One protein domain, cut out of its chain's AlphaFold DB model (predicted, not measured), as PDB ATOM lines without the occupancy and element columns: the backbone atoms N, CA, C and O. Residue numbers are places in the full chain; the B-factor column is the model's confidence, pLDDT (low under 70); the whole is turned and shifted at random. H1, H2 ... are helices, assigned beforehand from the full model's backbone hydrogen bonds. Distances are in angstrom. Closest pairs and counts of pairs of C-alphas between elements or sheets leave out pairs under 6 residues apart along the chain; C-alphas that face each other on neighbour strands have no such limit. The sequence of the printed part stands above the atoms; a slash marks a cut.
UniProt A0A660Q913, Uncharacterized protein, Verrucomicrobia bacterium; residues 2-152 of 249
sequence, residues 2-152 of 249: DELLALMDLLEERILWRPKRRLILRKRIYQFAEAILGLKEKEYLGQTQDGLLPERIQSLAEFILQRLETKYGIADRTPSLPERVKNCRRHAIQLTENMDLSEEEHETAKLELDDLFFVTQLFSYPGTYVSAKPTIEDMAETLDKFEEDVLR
ATOM      1  N   ASP A   2     106.519 150.028 205.987       90.81
ATOM      2  CA  ASP A   2     106.171 150.393 204.604       90.81
ATOM      3  C   ASP A   2     107.133 151.409 203.969       90.81
ATOM      4  O   ASP A   2     107.497 151.262 202.808       90.81
ATOM      5  N   GLU A   3     107.664 152.357 204.748       93.38
ATOM      6  CA  GLU A   3     108.711 153.298 204.308       93.38
ATOM      7  C   GLU A   3     110.008 152.612 203.836       93.38
ATOM      8  O   GLU A   3     110.665 153.100 202.917       93.38
ATOM      9  N   LEU A   4     110.373 151.465 204.424       93.88
ATOM     10  CA  LEU A   4     111.532 150.667 203.999       93.88
ATOM     11  C   LEU A   4     111.229 149.888 202.712       93.88
ATOM     12  O   LEU A   4     112.109 149.711 201.874       93.88
ATOM     13  N   LEU A   5     109.979 149.447 202.531       96.19
ATOM     14  CA  LEU A   5     109.530 148.810 201.290       96.19
ATOM     15  C   LEU A   5     109.483 149.828 200.139       96.19
ATOM     16  O   LEU A   5     109.945 149.515 199.045       96.19
ATOM     17  N   ALA A   6     109.004 151.047 200.403       96.50
ATOM     18  CA  ALA A   6     108.990 152.150 199.446       96.50
ATOM     19  C   ALA A   6     110.408 152.614 199.069       96.50
ATOM     20  O   ALA A   6     110.685 152.824 197.891       96.50
ATOM     21  N   LEU A   7     111.335 152.707 200.033       96.94
ATOM     22  CA  LEU A   7     112.741 152.979 199.719       96.94
ATOM     23  C   LEU A   7     113.363 151.849 198.877       96.94
ATOM     24  O   LEU A   7     114.032 152.132 197.891       96.94
ATOM     25  N   MET A   8     113.112 150.579 199.211       97.31
ATOM     26  CA  MET A   8     113.610 149.445 198.422       97.31
ATOM     27  C   MET A   8     113.056 149.442 196.984       97.31
ATOM     28  O   MET A   8     113.766 149.052 196.061       97.31
ATOM     29  N   ASP A   9     111.813 149.889 196.775       98.19
ATOM     30  CA  ASP A   9     111.247 150.097 195.435       98.19
ATOM     31  C   ASP A   9     112.022 151.182 194.663       98.19
ATOM     32  O   ASP A   9     112.484 150.911 193.556       98.19
ATOM     33  N   LEU A  10     112.233 152.362 195.264       97.88
ATOM     34  CA  LEU A  10     112.987 153.472 194.658       97.88
ATOM     35  C   LEU A  10     114.445 153.100 194.348       97.88
ATOM     36  O   LEU A  10     114.985 153.503 193.319       97.88
ATOM     37  N   LEU A  11     115.083 152.329 195.229       97.31
ATOM     38  CA  LEU A  11     116.445 151.828 195.049       97.31
ATOM     39  C   LEU A  11     116.535 150.869 193.855       97.31
ATOM     40  O   LEU A  11     117.392 151.049 192.991       97.31
ATOM     41  N   GLU A  12     115.631 149.892 193.754       97.94
ATOM     42  CA  GLU A  12     115.590 148.981 192.605       97.94
ATOM     43  C   GLU A  12     115.297 149.744 191.295       97.94
ATOM     44  O   GLU A  12     115.993 149.539 190.299       97.94
ATOM     45  N   GLU A  13     114.357 150.695 191.297       97.69
ATOM     46  CA  GLU A  13     114.071 151.552 190.133       97.69
ATOM     47  C   GLU A  13     115.280 152.421 189.729       97.69
ATOM     48  O   GLU A  13     115.560 152.578 188.536       97.69
ATOM     49  N   ARG A  14     116.070 152.912 190.695       96.88
ATOM     50  CA  ARG A  14     117.287 153.713 190.459       96.88
ATOM     51  C   ARG A  14     118.382 152.965 189.689       96.88
ATOM     52  O   ARG A  14     119.177 153.626 189.010       96.88
ATOM     53  N   ILE A  15     118.412 151.630 189.768       94.31
ATOM     54  CA  ILE A  15     119.304 150.746 188.988       94.31
ATOM     55  C   ILE A  15     118.595 150.078 187.793       94.31
ATOM     56  O   ILE A  15     119.067 149.073 187.262       94.31
ATOM     57  N   LEU A  16     117.465 150.645 187.351       96.56
ATOM     58  CA  LEU A  16     116.644 150.183 186.222       96.56
ATOM     59  C   LEU A  16     115.998 148.796 186.421       96.56
ATOM     60  O   LEU A  16     115.580 148.152 185.454       96.56
ATOM     61  N   TRP A  17     115.877 148.318 187.662       97.31
ATOM     62  CA  TRP A  17     115.113 147.111 187.979       97.31
ATOM     63  C   TRP A  17     113.621 147.417 188.145       97.31
ATOM     64  O   TRP A  17     113.209 148.511 188.514       97.31
ATOM     65  N   ARG A  18     112.783 146.401 187.911       97.75
ATOM     66  CA  ARG A  18     111.365 146.436 188.299       97.75
ATOM     67  C   ARG A  18     111.241 146.032 189.775       97.75
ATOM     68  O   ARG A  18     111.780 144.971 190.106       97.75
ATOM     69  N   PRO A  19     110.495 146.766 190.624       97.31
ATOM     70  CA  PRO A  19     110.351 146.446 192.040       97.31
ATOM     71  C   PRO A  19     109.974 144.987 192.324       97.31
ATOM     72  O   PRO A  19     108.880 144.515 191.989       97.31
ATOM     73  N   LYS A  20     110.866 144.262 193.001       95.56
ATOM     74  CA  LYS A  20     110.781 142.831 193.324       95.56
ATOM     75  C   LYS A  20     109.830 142.556 194.497       95.56
ATOM     76  O   LYS A  20     110.100 141.701 195.335       95.56
ATOM     77  N   ARG A  21     108.671 143.228 194.536       96.19
ATOM     78  CA  ARG A  21     107.663 143.225 195.627       96.19
ATOM     79  C   ARG A  21     107.144 141.836 196.053       96.19
ATOM     80  O   ARG A  21     106.560 141.712 197.121       96.19
ATOM     81  N   ARG A  22     107.357 140.784 195.247       95.75
ATOM     82  CA  ARG A  22     107.066 139.376 195.606       95.75
ATOM     83  C   ARG A  22     108.123 138.738 196.524       95.75
ATOM     84  O   ARG A  22     107.881 137.662 197.063       95.75
ATOM     85  N   LEU A  23     109.293 139.355 196.678       94.56
ATOM     86  CA  LEU A  23     110.351 138.920 197.588       94.56
ATOM     87  C   LEU A  23     110.255 139.668 198.921       94.56
ATOM     88  O   LEU A  23     110.056 140.880 198.963       94.56
ATOM     89  N   ILE A  24     110.485 138.939 200.014       93.12
ATOM     90  CA  ILE A  24     110.686 139.513 201.350       93.12
ATOM     91  C   ILE A  24     111.873 140.488 201.359       93.12
ATOM     92  O   ILE A  24     112.880 140.234 200.693       93.12
ATOM     93  N   LEU A  25     111.785 141.563 202.151       92.75
ATOM     94  CA  LEU A  25     112.723 142.691 202.093       92.75
ATOM     95  C   LEU A  25     114.202 142.273 202.163       92.75
ATOM     96  O   LEU A  25     114.966 142.645 201.280       92.75
ATOM     97  N   ARG A  26     114.598 141.410 203.109       90.69
ATOM     98  CA  ARG A  26     115.994 140.932 203.201       90.69
ATOM     99  C   ARG A  26     116.525 140.275 201.913       90.69
ATOM    100  O   ARG A  26     117.696 140.421 201.594       90.69
ATOM    101  N   LYS A  27     115.675 139.595 201.126       90.88
ATOM    102  CA  LYS A  27     116.087 139.024 199.827       90.88
ATOM    103  C   LYS A  27     116.242 140.092 198.740       90.88
ATOM    104  O   LYS A  27     117.055 139.902 197.843       90.88
ATOM    105  N   ARG A  28     115.483 141.189 198.820       94.62
ATOM    106  CA  ARG A  28     115.624 142.355 197.933       94.62
ATOM    107  C   ARG A  28     116.929 143.091 198.229       94.62
ATOM    108  O   ARG A  28     117.750 143.215 197.329       94.62
ATOM    109  N   ILE A  29     117.162 143.430 199.501       92.81
ATOM    110  CA  ILE A  29     118.395 144.068 200.000       92.81
ATOM    111  C   ILE A  29     119.638 143.272 199.571       92.81
ATOM    112  O   ILE A  29     120.551 143.850 198.993       92.81
ATOM    113  N   TYR A  30     119.664 141.950 199.788       91.00
ATOM    114  CA  TYR A  30     120.828 141.127 199.435       91.00
ATOM    115  C   TYR A  30     121.092 141.098 197.918       91.00
ATOM    116  O   TYR A  30     122.198 141.404 197.491       91.00
ATOM    117  N   GLN A  31     120.069 140.837 197.091       91.75
ATOM    118  CA  GLN A  31     120.232 140.852 195.627       91.75
ATOM    119  C   GLN A  31     120.634 142.229 195.088       91.75
ATOM    120  O   GLN A  31     121.359 142.324 194.103       91.75
ATOM    121  N   PHE A  32     120.135 143.300 195.704       93.75
ATOM    122  CA  PHE A  32     120.481 144.672 195.353       93.75
ATOM    123  C   PHE A  32     121.956 144.976 195.668       93.75
ATOM    124  O   PHE A  32     122.661 145.518 194.816       93.75
ATOM    125  N   ALA A  33     122.443 144.529 196.831       92.00
ATOM    126  CA  ALA A  33     123.853 144.607 197.208       92.00
ATOM    127  C   ALA A  33     124.758 143.843 196.222       92.00
ATOM    128  O   ALA A  33     125.729 144.407 195.724       92.00
ATOM    129  N   GLU A  34     124.405 142.598 195.873       91.81
ATOM    130  CA  GLU A  34     125.141 141.783 194.889       91.81
ATOM    131  C   GLU A  34     125.244 142.457 193.512       91.81
ATOM    132  O   GLU A  34     126.261 142.317 192.830       91.81
ATOM    133  N   ALA A  35     124.202 143.190 193.101       93.12
ATOM    134  CA  ALA A  35     124.151 143.874 191.813       93.12
ATOM    135  C   ALA A  35     124.965 145.173 191.790       93.12
ATOM    136  O   ALA A  35     125.688 145.408 190.824       93.12
ATOM    137  N   ILE A  36     124.889 145.999 192.839       93.00
ATOM    138  CA  ILE A  36     125.712 147.214 192.941       93.00
ATOM    139  C   ILE A  36     127.189 146.854 193.102       93.00
ATOM    140  O   ILE A  36     128.030 147.449 192.427       93.00
ATOM    141  N   LEU A  37     127.500 145.833 193.905       93.50
ATOM    142  CA  LEU A  37     128.857 145.307 193.983       93.50
ATOM    143  C   LEU A  37     129.319 144.796 192.613       93.50
ATOM    144  O   LEU A  37     130.398 145.169 192.178       93.50
ATOM    145  N   GLY A  38     128.482 144.052 191.881       94.62
ATOM    146  CA  GLY A  38     128.798 143.585 190.526       94.62
ATOM    147  C   GLY A  38     129.074 144.702 189.508       94.62
ATOM    148  O   GLY A  38     129.925 144.543 188.632       94.62
ATOM    149  N   LEU A  39     128.408 145.858 189.630       94.06
ATOM    150  CA  LEU A  39     128.733 147.040 188.821       94.06
ATOM    151  C   LEU A  39     130.134 147.577 189.157       94.06
ATOM    152  O   LEU A  39     130.894 147.883 188.241       94.06
ATOM    153  N   LYS A  40     130.493 147.638 190.445       94.12
ATOM    154  CA  LYS A  40     131.803 148.126 190.901       94.12
ATOM    155  C   LYS A  40     132.947 147.135 190.683       94.12
ATOM    156  O   LYS A  40     134.026 147.548 190.275       94.12
ATOM    157  N   GLU A  41     132.713 145.836 190.834       97.00
ATOM    158  CA  GLU A  41     133.637 144.784 190.392       97.00
ATOM    159  C   GLU A  41     133.944 144.940 188.900       97.00
ATOM    160  O   GLU A  41     135.105 144.953 188.506       97.00
ATOM    161  N   LYS A  42     132.925 145.172 188.062       97.12
ATOM    162  CA  LYS A  42     133.141 145.420 186.632       97.12
ATOM    163  C   LYS A  42     133.887 146.732 186.347       97.12
ATOM    164  O   LYS A  42     134.643 146.782 185.381       97.12
ATOM    165  N   GLU A  43     133.697 147.765 187.165       95.50
ATOM    166  CA  GLU A  43     134.388 149.059 187.048       95.50
ATOM    167  C   GLU A  43     135.892 148.950 187.368       95.50
ATOM    168  O   GLU A  43     136.713 149.477 186.622       95.50
ATOM    169  N   TYR A  44     136.261 148.221 188.428       95.81
ATOM    170  CA  TYR A  44     137.648 148.123 188.911       95.81
ATOM    171  C   TYR A  44     138.419 146.884 188.427       95.81
ATOM    172  O   TYR A  44     139.632 146.958 188.234       95.81
ATOM    173  N   LEU A  45     137.739 145.747 188.245       96.44
ATOM    174  CA  LEU A  45     138.321 144.441 187.892       96.44
ATOM    175  C   LEU A  45     138.006 144.022 186.444       96.44
ATOM    176  O   LEU A  45     138.471 142.981 185.987       96.44
ATOM    177  N   GLY A  46     137.157 144.774 185.730       96.81
ATOM    178  CA  GLY A  46     136.671 144.450 184.380       96.81
ATOM    179  C   GLY A  46     135.601 143.346 184.316       96.81
ATOM    180  O   GLY A  46     134.901 143.225 183.306       96.81
ATOM    181  N   GLN A  47     135.424 142.572 185.390       96.44
ATOM    182  CA  GLN A  47     134.487 141.451 185.496       96.44
ATOM    183  C   GLN A  47     133.841 141.383 186.887       96.44
ATOM    184  O   GLN A  47     134.418 141.848 187.866       96.44
ATOM    185  N   THR A  48     132.659 140.773 186.980       96.44
ATOM    186  CA  THR A  48     132.026 140.412 188.260       96.44
ATOM    187  C   THR A  48     132.760 139.251 188.929       96.44
ATOM    188  O   THR A  48     133.302 138.391 188.232       96.44
ATOM    189  N   GLN A  49     132.731 139.185 190.259       94.44
ATOM    190  CA  GLN A  49     133.278 138.068 191.032       94.44
ATOM    191  C   GLN A  49     132.179 137.086 191.465       94.44
ATOM    192  O   GLN A  49     131.066 137.483 191.811       94.44
ATOM    193  N   ASP A  50     132.521 135.799 191.499       91.81
ATOM    194  CA  ASP A  50     131.748 134.760 192.185       91.81
ATOM    195  C   ASP A  50     132.153 134.670 193.671       91.81
ATOM    196  O   ASP A  50     133.205 135.169 194.073       91.81
ATOM    197  N   GLY A  51     131.325 134.018 194.494       90.44
ATOM    198  CA  GLY A  51     131.559 133.835 195.937       90.44
ATOM    199  C   GLY A  51     130.516 134.529 196.816       90.44
ATOM    200  O   GLY A  51     129.524 135.076 196.323       90.44
ATOM    201  N   LEU A  52     130.711 134.491 198.136       88.62
ATOM    202  CA  LEU A  52     129.805 135.138 199.086       88.62
ATOM    203  C   LEU A  52     130.012 136.658 199.082       88.62
ATOM    204  O   LEU A  52     131.127 137.157 198.933       88.62
ATOM    205  N   LEU A  53     128.935 137.412 199.320       88.56
ATOM    206  CA  LEU A  53     128.975 138.879 199.336       88.56
ATOM    207  C   LEU A  53     130.083 139.477 200.243       88.56
ATOM    208  O   LEU A  53     130.752 140.396 199.777       88.56
ATOM    209  N   PRO A  54     130.360 138.980 201.473       88.06
ATOM    210  CA  PRO A  54     131.459 139.502 202.296       88.06
ATOM    211  C   PRO A  54     132.848 139.280 201.679       88.06
ATOM    212  O   PRO A  54     133.697 140.163 201.748       88.06
ATOM    213  N   GLU A  55     133.071 138.116 201.061       90.00
ATOM    214  CA  GLU A  55     134.351 137.727 200.450       90.00
ATOM    215  C   GLU A  55     134.653 138.617 199.241       90.00
ATOM    216  O   GLU A  55     135.766 139.117 199.080       90.00
ATOM    217  N   ARG A  56     133.621 138.885 198.431       92.81
ATOM    218  CA  ARG A  56     133.668 139.789 197.277       92.81
ATOM    219  C   ARG A  56     133.891 141.248 197.689       92.81
ATOM    220  O   ARG A  56     134.762 141.907 197.128       92.81
ATOM    221  N   ILE A  57     133.180 141.733 198.717       92.12
ATOM    222  CA  ILE A  57     133.397 143.069 199.307       92.12
ATOM    223  C   ILE A  57     134.852 143.220 199.770       92.12
ATOM    224  O   ILE A  57     135.501 144.211 199.434       92.12
ATOM    225  N   GLN A  58     135.383 142.228 200.494       91.19
ATOM    226  CA  GLN A  58     136.766 142.240 200.972       91.19
ATOM    227  C   GLN A  58     137.774 142.197 199.814       91.19
ATOM    228  O   GLN A  58     138.724 142.975 199.816       91.19
ATOM    229  N   SER A  59     137.555 141.337 198.813       93.06
ATOM    230  CA  SER A  59     138.407 141.221 197.620       93.06
ATOM    231  C   SER A  59     138.495 142.541 196.845       93.06
ATOM    232  O   SER A  59     139.591 142.978 196.495       93.06
ATOM    233  N   LEU A  60     137.357 143.197 196.601       95.00
ATOM    234  CA  LEU A  60     137.309 144.467 195.878       95.00
ATOM    235  C   LEU A  60     137.951 145.609 196.681       95.00
ATOM    236  O   LEU A  60     138.743 146.374 196.132       95.00
ATOM    237  N   ALA A  61     137.654 145.698 197.982       94.00
ATOM    238  CA  ALA A  61     138.244 146.700 198.867       94.00
ATOM    239  C   ALA A  61     139.776 146.564 198.945       94.00
ATOM    240  O   ALA A  61     140.494 147.558 198.835       94.00
ATOM    241  N   GLU A  62     140.276 145.334 199.079       93.69
ATOM    242  CA  GLU A  62     141.707 145.036 199.136       93.69
ATOM    243  C   GLU A  62     142.406 145.344 197.801       93.69
ATOM    244  O   GLU A  62     143.475 145.948 197.810       93.69
ATOM    245  N   PHE A  63     141.801 145.012 196.653       95.25
ATOM    246  CA  PHE A  63     142.359 145.327 195.330       95.25
ATOM    247  C   PHE A  63     142.581 146.836 195.128       95.25
ATOM    248  O   PHE A  63     143.671 147.261 194.735       95.25
ATOM    249  N   ILE A  64     141.564 147.650 195.431       95.75
ATOM    250  CA  ILE A  64     141.629 149.112 195.283       95.75
ATOM    251  C   ILE A  64     142.663 149.690 196.255       95.75
ATOM    252  O   ILE A  64     143.516 150.487 195.863       95.75
ATOM    253  N   LEU A  65     142.642 149.245 197.513       94.75
ATOM    254  CA  LEU A  65     143.549 149.737 198.545       94.75
ATOM    255  C   LEU A  65     145.015 149.379 198.245       94.75
ATOM    256  O   LEU A  65     145.875 150.258 198.309       94.75
ATOM    257  N   GLN A  66     145.307 148.145 197.820       93.94
ATOM    258  CA  GLN A  66     146.667 147.736 197.446       93.94
ATOM    259  C   GLN A  66     147.221 148.519 196.250       93.94
ATOM    260  O   GLN A  66     148.430 148.772 196.209       93.94
ATOM    261  N   ARG A  67     146.376 148.928 195.292       95.00
ATOM    262  CA  ARG A  67     146.781 149.800 194.174       95.00
ATOM    263  C   ARG A  67     147.339 151.129 194.695       95.00
ATOM    264  O   ARG A  67     148.438 151.526 194.309       95.00
ATOM    265  N   LEU A  68     146.618 151.766 195.617       95.44
ATOM    266  CA  LEU A  68     146.990 153.058 196.202       95.44
ATOM    267  C   LEU A  68     148.175 152.943 197.170       95.44
ATOM    268  O   LEU A  68     149.098 153.752 197.112       95.44
ATOM    269  N   GLU A  69     148.216 151.903 198.005       95.25
ATOM    270  CA  GLU A  69     149.374 151.604 198.861       95.25
ATOM    271  C   GLU A  69     150.653 151.408 198.043       95.25
ATOM    272  O   GLU A  69     151.708 151.914 198.418       95.25
ATOM    273  N   THR A  70     150.557 150.713 196.906       94.62
ATOM    274  CA  THR A  70     151.698 150.495 196.007       94.62
ATOM    275  C   THR A  70     152.134 151.801 195.334       94.62
ATOM    276  O   THR A  70     153.334 152.065 195.283       94.62
ATOM    277  N   LYS A  71     151.195 152.659 194.899       94.12
ATOM    278  CA  LYS A  71     151.511 153.996 194.356       94.12
ATOM    279  C   LYS A  71     152.223 154.887 195.382       94.12
ATOM    280  O   LYS A  71     153.189 155.559 195.037       94.12
ATOM    281  N   TYR A  72     151.766 154.890 196.636       93.94
ATOM    282  CA  TYR A  72     152.317 155.741 197.698       93.94
ATOM    283  C   TYR A  72     153.507 155.115 198.457       93.94
ATOM    284  O   TYR A  72     153.987 155.703 199.424       93.94
ATOM    285  N   GLY A  73     153.987 153.929 198.057       91.75
ATOM    286  CA  GLY A  73     155.126 153.256 198.700       91.75
ATOM    287  C   GLY A  73     154.852 152.742 200.124       91.75
ATOM    288  O   GLY A  73     155.785 152.575 200.912       91.75
ATOM    289  N   ILE A  74     153.588 152.498 200.479       88.75
ATOM    290  CA  ILE A  74     153.176 152.039 201.811       88.75
ATOM    291  C   ILE A  74     153.466 150.536 201.935       88.75
ATOM    292  O   ILE A  74     152.709 149.685 201.464       88.75
ATOM    293  N   ALA A  75     154.602 150.221 202.561       78.38
ATOM    294  CA  ALA A  75     155.083 148.851 202.741       78.38
ATOM    295  C   ALA A  75     154.416 148.100 203.912       78.38
ATOM    296  O   ALA A  75     154.293 146.878 203.856       78.38
ATOM    297  N   ASP A  76     153.991 148.804 204.968       74.31
ATOM    298  CA  ASP A  76     153.324 148.182 206.117       74.31
ATOM    299  C   ASP A  76     151.809 148.085 205.896       74.31
ATOM    300  O   ASP A  76     151.098 149.092 205.882       74.31
ATOM    301  N   ARG A  77     151.335 146.845 205.744       71.62
ATOM    302  CA  ARG A  77     149.921 146.479 205.561       71.62
ATOM    303  C   ARG A  77     149.342 145.737 206.774       71.62
ATOM    304  O   ARG A  77     148.265 145.159 206.671       71.62
ATOM    305  N   THR A  78     150.046 145.729 207.911       71.94
ATOM    306  CA  THR A  78     149.537 145.166 209.176       71.94
ATOM    307  C   THR A  78     148.445 145.991 209.885       71.94
ATOM    308  O   THR A  78     147.681 145.373 210.630       71.94
ATOM    309  N   PRO A  79     148.297 147.325 209.688       79.50
ATOM    310  CA  PRO A  79     147.196 148.080 210.289       79.50
ATOM    311  C   PRO A  79     145.816 147.644 209.783       79.50
ATOM    312  O   PRO A  79     145.674 147.055 208.709       79.50
ATOM    313  N   SER A  80     144.768 147.986 210.534       86.56
ATOM    314  CA  SER A  80     143.388 147.698 210.127       86.56
ATOM    315  C   SER A  80     143.007 148.432 208.831       86.56
ATOM    316  O   SER A  80     143.581 149.469 208.497       86.56
ATOM    317  N   LEU A  81     142.004 147.932 208.095       86.75
ATOM    318  CA  LEU A  81     141.545 148.559 206.845       86.75
ATOM    319  C   LEU A  81     141.231 150.066 207.010       86.75
ATOM    320  O   LEU A  81     141.729 150.845 206.196       86.75
ATOM    321  N   PRO A  82     140.530 150.535 208.068       89.94
ATOM    322  CA  PRO A  82     140.339 151.970 208.307       89.94
ATOM    323  C   PRO A  82     141.642 152.764 208.508       89.94
ATOM    324  O   PRO A  82     141.722 153.927 208.111       89.94
ATOM    325  N   GLU A  83     142.679 152.166 209.099       90.94
ATOM    326  CA  GLU A  83     143.990 152.806 209.282       90.94
ATOM    327  C   GLU A  83     144.796 152.853 207.980       90.94
ATOM    328  O   GLU A  83     145.402 153.881 207.676       90.94
ATOM    329  N   ARG A  84     144.746 151.785 207.177       93.31
ATOM    330  CA  ARG A  84     145.334 151.732 205.829       93.31
ATOM    331  C   ARG A  84     144.693 152.782 204.912       93.31
ATOM    332  O   ARG A  84     145.400 153.618 204.351       93.31
ATOM    333  N   VAL A  85     143.357 152.852 204.880       94.56
ATOM    334  CA  VAL A  85     142.597 153.902 204.171       94.56
ATOM    335  C   VAL A  85     142.982 155.300 204.660       94.56
ATOM    336  O   VAL A  85     143.258 156.180 203.847       94.56
ATOM    337  N   LYS A  86     143.064 155.521 205.979       93.88
ATOM    338  CA  LYS A  86     143.498 156.799 206.573       93.88
ATOM    339  C   LYS A  86     144.918 157.191 206.144       93.88
ATOM    340  O   LYS A  86     145.157 158.372 205.885       93.88
ATOM    341  N   ASN A  87     145.840 156.231 206.058       93.25
ATOM    342  CA  ASN A  87     147.208 156.465 205.595       93.25
ATOM    343  C   ASN A  87     147.218 156.894 204.121       93.25
ATOM    344  O   ASN A  87     147.739 157.966 203.819       93.25
ATOM    345  N   CYS A  88     146.575 156.134 203.228       95.12
ATOM    346  CA  CYS A  88     146.432 156.505 201.815       95.12
ATOM    347  C   CYS A  88     145.758 157.876 201.640       95.12
ATOM    348  O   CYS A  88     146.260 158.715 200.895       95.12
ATOM    349  N   ARG A  89     144.682 158.159 202.389       96.19
ATOM    350  CA  ARG A  89     143.934 159.425 202.286       96.19
ATOM    351  C   ARG A  89     144.778 160.638 202.665       96.19
ATOM    352  O   ARG A  89     144.607 161.697 202.074       96.19
ATOM    353  N   ARG A  90     145.705 160.496 203.619       95.50
ATOM    354  CA  ARG A  90     146.672 161.556 203.951       95.50
ATOM    355  C   ARG A  90     147.569 161.884 202.753       95.50
ATOM    356  O   ARG A  90     147.789 163.059 202.495       95.50
ATOM    357  N   HIS A  91     148.057 160.873 202.034       94.69
ATOM    358  CA  HIS A  91     148.895 161.082 200.849       94.69
ATOM    359  C   HIS A  91     148.099 161.684 199.685       94.69
ATOM    360  O   HIS A  91     148.571 162.635 199.072       94.69
ATOM    361  N   ALA A  92     146.870 161.220 199.443       94.62
ATOM    362  CA  ALA A  92     145.991 161.800 198.428       94.62
ATOM    363  C   ALA A  92     145.694 163.294 198.694       94.62
ATOM    364  O   ALA A  92     145.899 164.117 197.807       94.62
ATOM    365  N   ILE A  93     145.333 163.667 199.934       95.31
ATOM    366  CA  ILE A  93     145.126 165.077 200.332       95.31
ATOM    367  C   ILE A  93     146.390 165.917 200.094       95.31
ATOM    368  O   ILE A  93     146.302 166.995 199.517       95.31
ATOM    369  N   GLN A  94     147.571 165.407 200.465       94.75
ATOM    370  CA  GLN A  94     148.844 166.107 200.240       94.75
ATOM    371  C   GLN A  94     149.132 166.377 198.754       94.75
ATOM    372  O   GLN A  94     149.777 167.372 198.442       94.75
ATOM    373  N   LEU A  95     148.646 165.531 197.837       93.25
ATOM    374  CA  LEU A  95     148.730 165.768 196.390       93.25
ATOM    375  C   LEU A  95     147.650 166.748 195.899       93.25
ATOM    376  O   LEU A  95     147.901 167.526 194.984       93.25
ATOM    377  N   THR A  96     146.460 166.771 196.505       91.81
ATOM    378  CA  THR A  96     145.429 167.785 196.199       91.81
ATOM    379  C   THR A  96     145.832 169.190 196.671       91.81
ATOM    380  O   THR A  96     145.439 170.174 196.054       91.81
ATOM    381  N   GLU A  97     146.622 169.300 197.744       92.75
ATOM    382  CA  GLU A  97     147.065 170.577 198.331       92.75
ATOM    383  C   GLU A  97     148.395 171.113 197.751       92.75
ATOM    384  O   GLU A  97     148.755 172.263 198.012       92.75
ATOM    385  N   ASN A  98     149.146 170.317 196.976       92.56
ATOM    386  CA  ASN A  98     150.483 170.693 196.502       92.56
ATOM    387  C   ASN A  98     150.463 171.543 195.216       92.56
ATOM    388  O   ASN A  98     150.388 171.003 194.116       92.56
ATOM    389  N   MET A  99     150.627 172.859 195.364       90.25
ATOM    390  CA  MET A  99     150.608 173.844 194.269       90.25
ATOM    391  C   MET A  99     151.701 173.677 193.192       90.25
ATOM    392  O   MET A  99     151.614 174.343 192.162       90.25
ATOM    393  N   ASP A 100     152.713 172.831 193.410       94.00
ATOM    394  CA  ASP A 100     153.774 172.555 192.427       94.00
ATOM    395  C   ASP A 100     153.392 171.460 191.399       94.00
ATOM    396  O   ASP A 100     154.181 171.164 190.500       94.00
ATOM    397  N   LEU A 101     152.215 170.829 191.532       91.69
ATOM    398  CA  LEU A 101     151.743 169.754 190.646       91.69
ATOM    399  C   LEU A 101     150.911 170.263 189.459       91.69
ATOM    400  O   LEU A 101     150.407 171.386 189.439       91.69
ATOM    401  N   SER A 102     150.744 169.402 188.455       94.31
ATOM    402  CA  SER A 102     149.831 169.639 187.332       94.31
ATOM    403  C   SER A 102     148.362 169.376 187.698       94.31
ATOM    404  O   SER A 102     148.051 168.592 188.597       94.31
ATOM    405  N   GLU A 103     147.426 169.964 186.943       92.81
ATOM    406  CA  GLU A 103     145.991 169.676 187.118       92.81
ATOM    407  C   GLU A 103     145.663 168.193 186.851       92.81
ATOM    408  O   GLU A 103     144.766 167.644 187.481       92.81
ATOM    409  N   GLU A 104     146.419 167.503 185.986       93.62
ATOM    410  CA  GLU A 104     146.262 166.058 185.752       93.62
ATOM    411  C   GLU A 104     146.614 165.231 187.003       93.62
ATOM    412  O   GLU A 104     145.929 164.257 187.332       93.62
ATOM    413  N   GLU A 105     147.640 165.639 187.754       92.56
ATOM    414  CA  GLU A 105     148.007 165.027 189.035       92.56
ATOM    415  C   GLU A 105     147.006 165.376 190.145       92.56
ATOM    416  O   GLU A 105     146.665 164.506 190.952       92.56
ATOM    417  N   HIS A 106     146.474 166.604 190.158       92.50
ATOM    418  CA  HIS A 106     145.398 166.997 191.069       92.50
ATOM    419  C   HIS A 106     144.096 166.228 190.801       92.50
ATOM    420  O   HIS A 106     143.499 165.718 191.748       92.50
ATOM    421  N   GLU A 107     143.647 166.101 189.549       94.69
ATOM    422  CA  GLU A 107     142.484 165.278 189.175       94.69
ATOM    423  C   GLU A 107     142.716 163.798 189.504       94.69
ATOM    424  O   GLU A 107     141.840 163.145 190.073       94.69
ATOM    425  N   THR A 108     143.927 163.280 189.269       94.81
ATOM    426  CA  THR A 108     144.297 161.927 189.714       94.81
ATOM    427  C   THR A 108     144.154 161.787 191.234       94.81
ATOM    428  O   THR A 108     143.567 160.816 191.705       94.81
ATOM    429  N   ALA A 109     144.623 162.759 192.023       94.50
ATOM    430  CA  ALA A 109     144.476 162.738 193.479       94.50
ATOM    431  C   ALA A 109     143.005 162.831 193.937       94.50
ATOM    432  O   ALA A 109     142.635 162.178 194.913       94.50
ATOM    433  N   LYS A 110     142.150 163.583 193.222       95.69
ATOM    434  CA  LYS A 110     140.696 163.651 193.474       95.69
ATOM    435  C   LYS A 110     140.035 162.282 193.247       95.69
ATOM    436  O   LYS A 110     139.322 161.805 194.126       95.69
ATOM    437  N   LEU A 111     140.355 161.596 192.145       95.44
ATOM    438  CA  LEU A 111     139.870 160.231 191.870       95.44
ATOM    439  C   LEU A 111     140.355 159.208 192.915       95.44
ATOM    440  O   LEU A 111     139.619 158.297 193.285       95.44
ATOM    441  N   GLU A 112     141.568 159.372 193.446       96.25
ATOM    442  CA  GLU A 112     142.097 158.505 194.509       96.25
ATOM    443  C   GLU A 112     141.436 158.764 195.878       96.25
ATOM    444  O   GLU A 112     141.369 157.858 196.712       96.25
ATOM    445  N   LEU A 113     140.880 159.959 196.110       97.06
ATOM    446  CA  LEU A 113     140.010 160.227 197.260       97.06
ATOM    447  C   LEU A 113     138.636 159.558 197.107       97.06
ATOM    448  O   LEU A 113     138.142 158.997 198.089       97.06
ATOM    449  N   ASP A 114     138.063 159.550 195.900       95.31
ATOM    450  CA  ASP A 114     136.812 158.838 195.597       95.31
ATOM    451  C   ASP A 114     136.975 157.312 195.747       95.31
ATOM    452  O   ASP A 114     136.127 156.661 196.363       95.31
ATOM    453  N   ASP A 115     138.097 156.740 195.291       96.31
ATOM    454  CA  ASP A 115     138.462 155.332 195.534       96.31
ATOM    455  C   ASP A 115     138.483 154.995 197.034       96.31
ATOM    456  O   ASP A 115     137.915 153.991 197.474       96.31
ATOM    457  N   LEU A 116     139.136 155.832 197.846       96.06
ATOM    458  CA  LEU A 116     139.260 155.621 199.293       96.06
ATOM    459  C   LEU A 116     137.931 155.819 200.027       96.06
ATOM    460  O   LEU A 116     137.661 155.135 201.021       96.06
ATOM    461  N   PHE A 117     137.082 156.721 199.534       93.50
ATOM    462  CA  PHE A 117     135.708 156.851 200.002       93.50
ATOM    463  C   PHE A 117     134.898 155.590 199.672       93.50
ATOM    464  O   PHE A 117     134.254 155.043 200.566       93.50
ATOM    465  N   PHE A 118     135.028 155.040 198.463       93.38
ATOM    466  CA  PHE A 118     134.364 153.791 198.083       93.38
ATOM    467  C   PHE A 118     134.861 152.570 198.879       93.38
ATOM    468  O   PHE A 118     134.049 151.763 199.331       93.38
ATOM    469  N   VAL A 119     136.162 152.460 199.175       94.06
ATOM    470  CA  VAL A 119     136.683 151.435 200.108       94.06
ATOM    471  C   VAL A 119     136.094 151.609 201.521       94.06
ATOM    472  O   VAL A 119     135.806 150.620 202.201       94.06
ATOM    473  N   THR A 120     135.837 152.850 201.951       91.38
ATOM    474  CA  THR A 120     135.158 153.141 203.229       91.38
ATOM    475  C   THR A 120     133.675 152.746 203.195       91.38
ATOM    476  O   THR A 120     133.179 152.175 204.170       91.38
ATOM    477  N   GLN A 121     132.973 152.983 202.081       89.31
ATOM    478  CA  GLN A 121     131.602 152.504 201.856       89.31
ATOM    479  C   GLN A 121     131.554 150.970 201.903       89.31
ATOM    480  O   GLN A 121     130.787 150.419 202.688       89.31
ATOM    481  N   LEU A 122     132.430 150.273 201.166       88.19
ATOM    482  CA  LEU A 122     132.540 148.806 201.172       88.19
ATOM    483  C   LEU A 122     132.714 148.237 202.589       88.19
ATOM    484  O   LEU A 122     131.978 147.331 202.976       88.19
ATOM    485  N   PHE A 123     133.623 148.799 203.391       83.06
ATOM    486  CA  PHE A 123     133.795 148.403 204.796       83.06
ATOM    487  C   PHE A 123     132.556 148.698 205.663       83.06
ATOM    488  O   PHE A 123     132.262 147.967 206.608       83.06
ATOM    489  N   SER A 124     131.792 149.738 205.318       78.88
ATOM    490  CA  SER A 124     130.542 150.115 205.993       78.88
ATOM    491  C   SER A 124     129.353 149.205 205.648       78.88
ATOM    492  O   SER A 124     128.303 149.326 206.289       78.88
ATOM    493  N   TYR A 125     129.523 148.251 204.722       74.56
ATOM    494  CA  TYR A 125     128.591 147.154 204.444       74.56
ATOM    495  C   TYR A 125     129.079 145.809 205.028       74.56
ATOM    496  O   TYR A 125     129.600 144.967 204.293       74.56
ATOM    497  N   PRO A 126     128.843 145.522 206.325       59.16
ATOM    498  CA  PRO A 126     128.870 144.161 206.856       59.16
ATOM    499  C   PRO A 126     127.976 143.214 206.038       59.16
ATOM    500  O   PRO A 126     126.767 143.107 206.254       59.16
ATOM    501  N   GLY A 127     128.575 142.477 205.095       60.06
ATOM    502  CA  GLY A 127     127.862 141.552 204.199       60.06
ATOM    503  C   GLY A 127     127.146 140.395 204.917       60.06
ATOM    504  O   GLY A 127     126.404 139.636 204.295       60.06
ATOM    505  N   THR A 128     127.351 140.264 206.230       62.41
ATOM    506  CA  THR A 128     126.648 139.352 207.138       62.41
ATOM    507  C   THR A 128     125.256 139.835 207.550       62.41
ATOM    508  O   THR A 128     124.414 138.977 207.828       62.41
ATOM    509  N   TYR A 129     124.969 141.151 207.551       58.09
ATOM    510  CA  TYR A 129     123.676 141.702 207.999       58.09
ATOM    511  C   TYR A 129     122.504 140.953 207.356       58.09
ATOM    512  O   TYR A 129     121.617 140.439 208.032       58.09
ATOM    513  N   VAL A 130     122.521 140.827 206.027       56.09
ATOM    514  CA  VAL A 130     121.385 140.283 205.274       56.09
ATOM    515  C   VAL A 130     121.304 138.750 205.270       56.09
ATOM    516  O   VAL A 130     120.246 138.202 204.941       56.09
ATOM    517  N   SER A 131     122.378 138.047 205.651       61.50
ATOM    518  CA  SER A 131     122.449 136.578 205.613       61.50
ATOM    519  C   SER A 131     121.992 135.919 206.921       61.50
ATOM    520  O   SER A 131     121.271 134.919 206.886       61.50
ATOM    521  N   ALA A 132     122.314 136.505 208.077       64.81
ATOM    522  CA  ALA A 132     122.176 135.874 209.396       64.81
ATOM    523  C   ALA A 132     120.782 135.998 210.065       64.81
ATOM    524  O   ALA A 132     120.667 135.822 211.275       64.81
ATOM    525  N   LYS A 133     119.712 136.234 209.286       71.06
ATOM    526  CA  LYS A 133     118.367 136.673 209.746       71.06
ATOM    527  C   LYS A 133     118.400 138.085 210.384       71.06
ATOM    528  O   LYS A 133     118.237 138.189 211.596       71.06
ATOM    529  N   PRO A 134     118.550 139.159 209.584       81.94
ATOM    530  CA  PRO A 134     118.562 140.526 210.110       81.94
ATOM    531  C   PRO A 134     117.302 140.871 210.910       81.94
ATOM    532  O   PRO A 134     116.191 140.441 210.567       81.94
ATOM    533  N   THR A 135     117.492 141.715 211.919       87.19
ATOM    534  CA  THR A 135     116.447 142.497 212.592       87.19
ATOM    535  C   THR A 135     115.832 143.532 211.634       87.19
ATOM    536  O   THR A 135     116.249 143.665 210.477       87.19
ATOM    537  N   ILE A 136     114.802 144.269 212.072       88.06
ATOM    538  CA  ILE A 136     114.275 145.374 211.252       88.06
ATOM    539  C   ILE A 136     115.224 146.580 211.279       88.06
ATOM    540  O   ILE A 136     115.303 147.313 210.295       88.06
ATOM    541  N   GLU A 137     116.000 146.712 212.352       87.50
ATOM    542  CA  GLU A 137     117.058 147.692 212.564       87.50
ATOM    543  C   GLU A 137     118.233 147.464 211.596       87.50
ATOM    544  O   GLU A 137     118.586 148.393 210.876       87.50
ATOM    545  N   ASP A 138     118.751 146.234 211.464       87.12
ATOM    546  CA  ASP A 138     119.819 145.896 210.495       87.12
ATOM    547  C   ASP A 138     119.386 146.197 209.045       87.12
ATOM    548  O   ASP A 138     120.150 146.721 208.227       87.12
ATOM    549  N   MET A 139     118.130 145.865 208.706       89.69
ATOM    550  CA  MET A 139     117.559 146.168 207.387       89.69
ATOM    551  C   MET A 139     117.376 147.672 207.175       89.69
ATOM    552  O   MET A 139     117.547 148.133 206.048       89.69
ATOM    553  N   ALA A 140     117.029 148.427 208.221       91.56
ATOM    554  CA  ALA A 140     116.914 149.878 208.155       91.56
ATOM    555  C   ALA A 140     118.288 150.537 207.990       91.56
ATOM    556  O   ALA A 140     118.441 151.333 207.075       91.56
ATOM    557  N   GLU A 141     119.300 150.150 208.772       89.69
ATOM    558  CA  GLU A 141     120.669 150.676 208.656       89.69
ATOM    559  C   GLU A 141     121.266 150.404 207.263       89.69
ATOM    560  O   GLU A 141     121.855 151.290 206.644       89.69
ATOM    561  N   THR A 142     121.060 149.196 206.727       90.38
ATOM    562  CA  THR A 142     121.526 148.835 205.377       90.38
ATOM    563  C   THR A 142     120.824 149.661 204.289       90.38
ATOM    564  O   THR A 142     121.452 150.064 203.311       90.38
ATOM    565  N   LEU A 143     119.524 149.932 204.447       92.94
ATOM    566  CA  LEU A 143     118.756 150.756 203.510       92.94
ATOM    567  C   LEU A 143     119.081 152.250 203.629       92.94
ATOM    568  O   LEU A 143     119.155 152.921 202.605       92.94
ATOM    569  N   ASP A 144     119.298 152.754 204.842       92.88
ATOM    570  CA  ASP A 144     119.714 154.131 205.112       92.88
ATOM    571  C   ASP A 144     121.059 154.418 204.401       92.88
ATOM    572  O   ASP A 144     121.155 155.402 203.666       92.88
ATOM    573  N   LYS A 145     122.032 153.494 204.464       91.38
ATOM    574  CA  LYS A 145     123.296 153.574 203.693       91.38
ATOM    575  C   LYS A 145     123.085 153.545 202.174       91.38
ATOM    576  O   LYS A 145     123.666 154.355 201.459       91.38
ATOM    577  N   PHE A 146     122.211 152.674 201.659       92.75
ATOM    578  CA  PHE A 146     121.890 152.674 200.223       92.75
ATOM    579  C   PHE A 146     121.157 153.948 199.766       92.75
ATOM    580  O   PHE A 146     121.304 154.363 198.616       92.75
ATOM    581  N   GLU A 147     120.372 154.588 200.632       94.69
ATOM    582  CA  GLU A 147     119.763 155.889 200.345       94.69
ATOM    583  C   GLU A 147     120.814 157.006 200.238       94.69
ATOM    584  O   GLU A 147     120.717 157.847 199.341       94.69
ATOM    585  N   GLU A 148     121.823 156.995 201.103       92.88
ATOM    586  CA  GLU A 148     122.956 157.922 201.035       92.88
ATOM    587  C   GLU A 148     123.790 157.662 199.766       92.88
ATOM    588  O   GLU A 148     123.874 158.533 198.898       92.88
ATOM    589  N   ASP A 149     124.288 156.438 199.572       91.06
ATOM    590  CA  ASP A 149     125.220 156.094 198.488       91.06
ATOM    591  C   ASP A 149     124.587 156.113 197.082       91.06
ATOM    592  O   ASP A 149     125.166 156.640 196.126       91.06
ATOM    593  N   VAL A 150     123.396 155.523 196.920       92.12
ATOM    594  CA  VAL A 150     122.811 155.228 195.593       92.12
ATOM    595  C   VAL A 150     121.845 156.320 195.135       92.12
ATOM    596  O   VAL A 150     121.795 156.657 193.945       92.12
ATOM    597  N   LEU A 151     121.088 156.907 196.071       94.12
ATOM    598  CA  LEU A 151     120.239 158.073 195.792       94.12
ATOM    599  C   LEU A 151     120.997 159.402 195.967       94.12
ATOM    600  O   LEU A 151     120.438 160.448 195.638       94.12
ATOM    601  N   ARG A 152     122.266 159.363 196.412       90.62
ATOM    602  CA  ARG A 152     123.142 160.526 196.647       90.62
ATOM    603  C   ARG A 152     122.534 161.547 197.615       90.62
ATOM    604  O   ARG A 152     122.632 162.757 197.394       90.62
TER     605      ARG A 152
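This is residues 2 to 152 of the 249 residues of an uncharacterized protein of Verrucomicrobia bacterium (UniProt A0A660Q913). Two groups of three helices stand end to end in an elongated body: the hairpin of H5 and H4 packs on H3, and H1 and H6 pack on the first part of H2, whose contact with H3 joins the groups. The printed part has 151 residues with six named helices, H1 to H6 in order, all helix, a bundle of neighbouring helices. It is only just compact, close to loose, with a radius of gyration of the C-alphas of 17.4 A and spans of 56 by 31 by 29 A.

Start at H5, residues 103 to 124, a helical hairpin with H4, residues 81 to 96, at a shallow tilt of 18 degrees; their closest C-alphas, Thr 96 and His 106, are 5.2 A apart. H5 touches H3, residues 53 to 71, closest at the C-alphas of Ala 61 and Val 119, 5.1 A. H3 touches H2, residues 25 to 45, closest at the C-alphas of Glu 34 and Leu 53, 6.6 A. With residues 25 to 32 alone H2 touches H1, residues 2 to 14, closest at the C-alphas of Leu 5 and Leu 25, 6.9 A. H6, residues 136 to 149, touches H1, closest at the C-alphas of Leu 4 and Ala 140, 6.8 A. In all six helices every O i to N i+4 pair is within hydrogen-bond range.

Find C-alpha 103 at (145.991, 169.676, 187.118); from there H5 runs 31.3 A to C-alpha 124 at (130.542, 150.115, 205.993).

The printed part has no cut; the link from H5 to H6 is long, and in it residues 126 to 132 have pLDDT under 70.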